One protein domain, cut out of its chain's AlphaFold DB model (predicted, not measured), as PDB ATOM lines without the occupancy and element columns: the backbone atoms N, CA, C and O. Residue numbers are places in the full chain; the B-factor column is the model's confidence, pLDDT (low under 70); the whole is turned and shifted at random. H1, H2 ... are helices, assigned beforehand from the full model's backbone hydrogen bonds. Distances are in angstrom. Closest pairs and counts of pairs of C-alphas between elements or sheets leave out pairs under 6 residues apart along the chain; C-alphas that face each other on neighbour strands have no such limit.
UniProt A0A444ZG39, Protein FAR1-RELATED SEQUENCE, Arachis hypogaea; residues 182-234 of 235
ATOM      1  N   ARG A 182     224.231 249.352 315.247       70.75
ATOM      2  CA  ARG A 182     225.504 248.630 315.176       70.75
ATOM      3  C   ARG A 182     226.572 249.230 316.094       70.75
ATOM      4  O   ARG A 182     227.266 248.463 316.753       70.75
ATOM      5  N   SER A 183     226.680 250.557 316.166       64.38
ATOM      6  CA  SER A 183     227.657 251.244 317.020       64.38
ATOM      7  C   SER A 183     227.399 250.963 318.497       64.38
ATOM      8  O   SER A 183     228.339 250.663 319.215       64.38
ATOM      9  N   LYS A 184     226.132 250.960 318.940       73.06
ATOM     10  CA  LYS A 184     225.783 250.611 320.331       73.06
ATOM     11  C   LYS A 184     226.203 249.185 320.701       73.06
ATOM     12  O   LYS A 184     226.791 248.979 321.756       73.06
ATOM     13  N   ARG A 185     225.931 248.210 319.821       80.06
ATOM     14  CA  ARG A 185     226.349 246.810 320.027       80.06
ATOM     15  C   ARG A 185     227.868 246.676 320.083       80.06
ATOM     16  O   ARG A 185     228.383 245.887 320.864       80.06
ATOM     17  N   PHE A 186     228.576 247.439 319.254       73.19
ATOM     18  CA  PHE A 186     230.031 247.438 319.253       73.19
ATOM     19  C   PHE A 186     230.603 248.042 320.544       73.19
ATOM     20  O   PHE A 186     231.457 247.417 321.166       73.19
ATOM     21  N   ASP A 187     230.093 249.196 320.982       69.75
ATOM     22  CA  ASP A 187     230.540 249.872 322.208       69.75
ATOM     23  C   ASP A 187     230.387 248.964 323.445       69.75
ATOM     24  O   ASP A 187     231.301 248.863 324.266       69.75
ATOM     25  N   GLU A 188     229.264 248.245 323.557       81.94
ATOM     26  CA  GLU A 188     229.030 247.290 324.648       81.94
ATOM     27  C   GLU A 188     230.030 246.123 324.628       81.94
ATOM     28  O   GLU A 188     230.560 245.737 325.674       81.94
ATOM     29  N   LEU A 189     230.317 245.570 323.444       83.25
ATOM     30  CA  LEU A 189     231.291 244.487 323.291       83.25
ATOM     31  C   LEU A 189     232.703 244.948 323.659       83.25
ATOM     32  O   LEU A 189     233.408 244.223 324.360       83.25
ATOM     33  N   VAL A 190     233.100 246.156 323.247       77.25
ATOM     34  CA  VAL A 190     234.403 246.729 323.608       77.25
ATOM     35  C   VAL A 190     234.521 246.888 325.114       77.25
ATOM     36  O   VAL A 190     235.493 246.403 325.690       77.25
ATOM     37  N   PHE A 191     233.522 247.494 325.758       78.75
ATOM     38  CA  PHE A 191     233.529 247.697 327.204       78.75
ATOM     39  C   PHE A 191     233.692 246.376 327.968       78.75
ATOM     40  O   PHE A 191     234.540 246.264 328.851       78.75
ATOM     41  N   ARG A 192     232.939 245.337 327.586       78.62
ATOM     42  CA  ARG A 192     233.065 244.012 328.213       78.62
ATOM     43  C   ARG A 192     234.411 243.349 327.919       78.62
ATOM     44  O   ARG A 192     234.986 242.733 328.812       78.62
ATOM     45  N   SER A 193     234.919 243.477 326.693       85.19
ATOM     46  CA  SER A 193     236.207 242.894 326.307       85.19
ATOM     47  C   SER A 193     237.384 243.533 327.039       85.19
ATOM     48  O   SER A 193     238.320 242.825 327.394       85.19
ATOM     49  N   HIS A 194     237.315 244.839 327.320       78.44
ATOM     50  CA  HIS A 194     238.374 245.569 328.006       78.44
ATOM     51  C   HIS A 194     238.675 244.946 329.371       78.44
ATOM     52  O   HIS A 194     239.815 244.584 329.631       78.44
ATOM     53  N   ASN A 195     237.642 244.721 330.188       78.06
ATOM     54  CA  ASN A 195     237.799 244.149 331.529       78.06
ATOM     55  C   ASN A 195     238.394 242.729 331.490       78.06
ATOM     56  O   ASN A 195     239.185 242.352 332.351       78.06
ATOM     57  N   ILE A 196     238.029 241.936 330.477       84.38
ATOM     58  CA  ILE A 196     238.546 240.574 330.296       84.38
ATOM     59  C   ILE A 196     240.019 240.612 329.873       84.38
ATOM     60  O   ILE A 196     240.825 239.841 330.392       84.38
ATOM     61  N   CYS A 197     240.376 241.505 328.948       86.12
ATOM     62  CA  CYS A 197     241.752 241.694 328.497       86.12
ATOM     63  C   CYS A 197     242.649 242.233 329.616       86.12
ATOM     64  O   CYS A 197     243.770 241.752 329.762       86.12
ATOM     65  N   GLU A 198     242.157 243.184 330.412       78.06
ATOM     66  CA  GLU A 198     242.855 243.734 331.576       78.06
ATOM     67  C   GLU A 198     243.210 242.614 332.561       78.06
ATOM     68  O   GLU A 198     244.392 242.379 332.811       78.06
ATOM     69  N   PHE A 199     242.222 241.818 332.981       84.00
ATOM     70  CA  PHE A 199     242.436 240.671 333.869       84.00
ATOM     71  C   PHE A 199     243.366 239.606 333.266       84.00
ATOM     72  O   PHE A 199     244.284 239.109 333.918       84.00
ATOM     73  N   ALA A 200     243.166 239.238 331.998       85.44
ATOM     74  CA  ALA A 200     243.969 238.194 331.368       85.44
ATOM     75  C   ALA A 200     245.427 238.614 331.118       85.44
ATOM     76  O   ALA A 200     246.296 237.742 331.008       85.44
ATOM     77  N   SER A 201     245.707 239.920 331.032       87.00
ATOM     78  CA  SER A 201     247.056 240.453 330.799       87.00
ATOM     79  C   SER A 201     247.999 240.290 331.996       87.00
ATOM     80  O   SER A 201     249.217 240.326 331.825       87.00
ATOM     81  N   GLU A 202     247.457 240.023 333.187       84.38
ATOM     82  CA  GLU A 202     248.229 239.805 334.416       84.38
ATOM     83  C   GLU A 202     249.033 238.493 334.399       84.38
ATOM     84  O   GLU A 202     249.987 238.328 335.161       84.38
ATOM     85  N   SER A 203     248.682 237.540 333.524       92.12
ATOM     86  CA  SER A 203     249.349 236.239 333.441       92.12
ATOM     87  C   SER A 203     249.454 235.726 332.012       92.12
ATOM     88  O   SER A 203     248.472 235.659 331.271       92.12
ATOM     89  N   LYS A 204     250.644 235.228 331.655       88.56
ATOM     90  CA  LYS A 204     250.892 234.566 330.363       88.56
ATOM     91  C   LYS A 204     249.942 233.391 330.120       88.56
ATOM     92  O   LYS A 204     249.541 233.157 328.983       88.56
ATOM     93  N   GLU A 205     249.578 232.664 331.174       93.75
ATOM     94  CA  GLU A 205     248.682 231.516 331.055       93.75
ATOM     95  C   GLU A 205     247.230 231.954 330.824       93.75
ATOM     96  O   GLU A 205     246.556 231.407 329.953       93.75
ATOM     97  N   LEU A 206     246.775 233.009 331.510       88.25
ATOM     98  CA  LEU A 206     245.445 233.589 331.290       88.25
ATOM     99  C   LEU A 206     245.324 234.215 329.897       88.25
ATOM    100  O   LEU A 206     244.327 233.996 329.211       88.25
ATOM    101  N   THR A 207     246.366 234.904 329.430       91.38
ATOM    102  CA  THR A 207     246.436 235.436 328.061       91.38
ATOM    103  C   THR A 207     246.290 234.317 327.023       91.38
ATOM    104  O   THR A 207     245.542 234.445 326.056       91.38
ATOM    105  N   ARG A 208     246.957 233.174 327.235       92.75
ATOM    106  CA  ARG A 208     246.878 232.011 326.338       92.75
ATOM    107  C   ARG A 208     245.485 231.379 326.322       92.75
ATOM    108  O   ARG A 208     245.019 230.961 325.261       92.75
ATOM    109  N   ILE A 209     244.823 231.307 327.478       94.62
ATOM    110  CA  ILE A 209     243.433 230.847 327.591       94.62
ATOM    111  C   ILE A 209     242.503 231.796 326.828       94.62
ATOM    112  O   ILE A 209     241.673 231.332 326.046       94.62
ATOM    113  N   LEU A 210     242.682 233.108 326.995       94.31
ATOM    114  CA  LEU A 210     241.866 234.116 326.326       94.31
ATOM    115  C   LEU A 210     242.028 234.075 324.800       94.31
ATOM    116  O   LEU A 210     241.026 234.086 324.091       94.31
ATOM    117  N   HIS A 211     243.256 233.943 324.288       92.56
ATOM    118  CA  HIS A 211     243.494 233.801 322.846       92.56
ATOM    119  C   HIS A 211     242.744 232.604 322.253       92.56
ATOM    120  O   HIS A 211     242.015 232.757 321.278       92.56
ATOM    121  N   ARG A 212     242.828 231.429 322.892       93.94
ATOM    122  CA  ARG A 212     242.099 230.231 322.438       93.94
ATOM    123  C   ARG A 212     240.585 230.423 322.456       93.94
ATOM    124  O   ARG A 212     239.889 229.910 321.583       93.94
ATOM    125  N   ALA A 213     240.072 231.122 323.467       94.19
ATOM    126  CA  ALA A 213     238.652 231.424 323.561       94.19
ATOM    127  C   ALA A 213     238.206 232.363 322.429       94.19
ATOM    128  O   ALA A 213     237.174 232.108 321.812       94.19
ATOM    129  N   PHE A 214     238.995 233.394 322.113       93.69
ATOM    130  CA  PHE A 214     238.714 234.285 320.987       93.69
ATOM    131  C   PHE A 214     238.734 233.557 319.646       93.69
ATOM    132  O   PHE A 214     237.792 233.728 318.875       93.69
ATOM    133  N   ASP A 215     239.721 232.693 319.401       91.75
ATOM    134  CA  ASP A 215     239.783 231.897 318.170       91.75
ATOM    135  C   ASP A 215     238.527 231.028 318.002       91.75
ATOM    136  O   ASP A 215     237.922 230.986 316.930       91.75
ATOM    137  N   LYS A 216     238.078 230.381 319.088       94.75
ATOM    138  CA  LYS A 216     236.868 229.550 319.077       94.75
ATOM    139  C   LYS A 216     235.605 230.369 318.791       94.75
ATOM    140  O   LYS A 216     234.791 229.970 317.963       94.75
ATOM    141  N   VAL A 217     235.446 231.511 319.462       93.00
ATOM    142  CA  VAL A 217     234.286 232.396 319.274       93.00
ATOM    143  C   VAL A 217     234.241 232.945 317.847       93.00
ATOM    144  O   VAL A 217     233.166 233.009 317.252       93.00
ATOM    145  N   MET A 218     235.392 233.304 317.275       89.62
ATOM    146  CA  MET A 218     235.475 233.769 315.890       89.62
ATOM    147  C   MET A 218     235.020 232.692 314.900       89.62
ATOM    148  O   MET A 218     234.189 232.987 314.041       89.62
ATOM    149  N   ALA A 219     235.475 231.447 315.069       92.19
ATOM    150  CA  ALA A 219     235.050 230.332 314.224       92.19
ATOM    151  C   ALA A 219     233.528 230.090 314.296       92.19
ATOM    152  O   ALA A 219     232.865 229.968 313.266       92.19
ATOM    153  N   GLU A 220     232.941 230.108 315.499       94.00
ATOM    154  CA  GLU A 220     231.488 229.955 315.683       94.00
ATOM    155  C   GLU A 220     230.688 231.077 314.985       94.00
ATOM    156  O   GLU A 220     229.636 230.829 314.384       94.00
ATOM    157  N   MET A 221     231.184 232.320 315.026       91.62
ATOM    158  CA  MET A 221     230.550 233.459 314.351       91.62
ATOM    159  C   MET A 221     230.622 233.351 312.821       91.62
ATOM    160  O   MET A 221     229.643 233.678 312.141       91.62
ATOM    161  N   GLU A 222     231.748 232.892 312.274       88.12
ATOM    162  CA  GLU A 222     231.930 232.672 310.835       88.12
ATOM    163  C   GLU A 222     231.001 231.566 310.318       88.12
ATOM    164  O   GLU A 222     230.267 231.782 309.348       88.12
ATOM    165  N   GLU A 223     230.910 230.439 311.030       91.31
ATOM    166  CA  GLU A 223     229.980 229.351 310.699       91.31
ATOM    167  C   GLU A 223     228.517 229.821 310.690       91.31
ATOM    168  O   GLU A 223     227.734 229.471 309.798       91.31
ATOM    169  N   TYR A 224     228.119 230.652 311.658       89.25
ATOM    170  CA  TYR A 224     226.773 231.226 311.696       89.25
ATOM    171  C   TYR A 224     226.492 232.133 310.483       89.25
ATOM    172  O   TYR A 224     225.405 232.080 309.888       89.25
ATOM    173  N   GLN A 225     227.467 232.948 310.071       77.75
ATOM    174  CA  GLN A 225     227.339 233.791 308.881       77.75
ATOM    175  C   GLN A 225     227.228 232.971 307.591       77.75
ATOM    176  O   GLN A 225     226.438 233.316 306.713       77.75
ATOM    177  N   GLU A 226     227.957 231.866 307.466       82.69
ATOM    178  CA  GLU A 226     227.831 230.980 306.306       82.69
ATOM    179  C   GLU A 226     226.476 230.265 306.264       82.69
ATOM    180  O   GLU A 226     225.839 230.180 305.207       82.69
ATOM    181  N   ARG A 227     225.986 229.796 307.420       83.62
ATOM    182  CA  ARG A 227     224.673 229.137 307.534       83.62
ATOM    183  C   ARG A 227     223.522 230.094 307.229       83.62
ATOM    184  O   ARG A 227     222.567 229.688 306.567       83.62
ATOM    185  N   SER A 228     223.606 231.347 307.674       73.12
ATOM    186  CA  SER A 228     222.602 232.370 307.350       73.12
ATOM    187  C   SER A 228     222.588 232.707 305.855       73.12
ATOM    188  O   SER A 228     221.518 232.677 305.254       73.12
ATOM    189  N   LYS A 229     223.755 232.893 305.222       76.19
ATOM    190  CA  LYS A 229     223.861 233.130 303.769       76.19
ATOM    191  C   LYS A 229     223.297 231.975 302.934       76.19
ATOM    192  O   LYS A 229     222.580 232.227 301.971       76.19
ATOM    193  N   ARG A 230     223.561 230.714 303.312       71.50
ATOM    194  CA  ARG A 230     222.966 229.543 302.631       71.50
ATOM    195  C   ARG A 230     221.445 229.510 302.748       71.50
ATOM    196  O   ARG A 230     220.789 229.165 301.777       71.50
ATOM    197  N   ARG A 231     220.877 229.884 303.899       67.88
ATOM    198  CA  ARG A 231     219.414 229.953 304.078       67.88
ATOM    199  C   ARG A 231     218.769 231.050 303.228       67.88
ATOM    200  O   ARG A 231     217.669 230.842 302.738       67.88
ATOM    201  N   SER A 232     219.455 232.171 303.011       62.91
ATOM    202  CA  SER A 232     218.980 233.266 302.152       62.91
ATOM    203  C   SER A 232     219.013 232.954 300.650       62.91
ATOM    204  O   SER A 232     218.368 233.660 299.891       62.91
ATOM    205  N   LEU A 233     219.766 231.935 300.223       56.44
ATOM    206  CA  LEU A 233     219.883 231.502 298.820       56.44
ATOM    207  C   LEU A 233     218.884 230.390 298.439       56.44
ATOM    208  O   LEU A 233     218.847 229.983 297.283       56.44
ATOM    209  N   ILE A 234     218.129 229.864 299.410       57.12
ATOM    210  CA  ILE A 234     217.183 228.744 299.236       57.12
ATOM    211  C   ILE A 234     215.711 229.232 299.286       57.12
ATOM    212  O   ILE A 234     214.808 228.446 299.013       57.12
TER     213      ILE A 234
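AT A GLANCE: This is residues 182 to 234 of the 235 residues of the protein "Protein FAR1-RELATED SEQUENCE" of Arachis hypogaea (UniProt A0A444ZG39). The model is a helical hairpin opened into a narrow V: the long helix H2 makes the longest axis, and the shorter H1 meets it near the tight link while its other end spreads away. The outline is flat, spanning 48 by 25 by 7 A. The printed part has 53 residues with two named helices, H1 then H2, and no named strand; the class is all helix. It is only just loose, close to extended, with a radius of gyration of the C-alphas of 14.9 A.

IN THESE COORDINATES: H2 holds residues 204 to 232 and is 42.6 A long, from C-alpha 204 at (250.892, 234.566, 330.363) to C-alpha 232 at (218.980, 233.266, 302.152). H1 holds residues 182 to 201 and is 27.8 A long, with C-alpha 182 at (225.504, 248.630, 315.176).

HOW THE PARTS SIT: H2 touches H1 with residues 206 to 210 alone, and H1 touches H2 with residues 197 to 201 alone. Their closest C-alphas, those of Ala 200 and Leu 206, are 4.8 A apart. The two run opposite ways at a shallow tilt of 26 degrees, a helical hairpin. Every O i to N i+4 pair is within hydrogen-bond range in H2, and 14 of 16 in H1.

THE WHOLE: The two C-alphas farthest apart, those of Glu 202 and Ile 234, are 48.2 A apart. Residues 182 to 195 and 212 to 234 stand free. The printed part has no cut. Residues 183, 187 and 231 to 234 have pLDDT under 70.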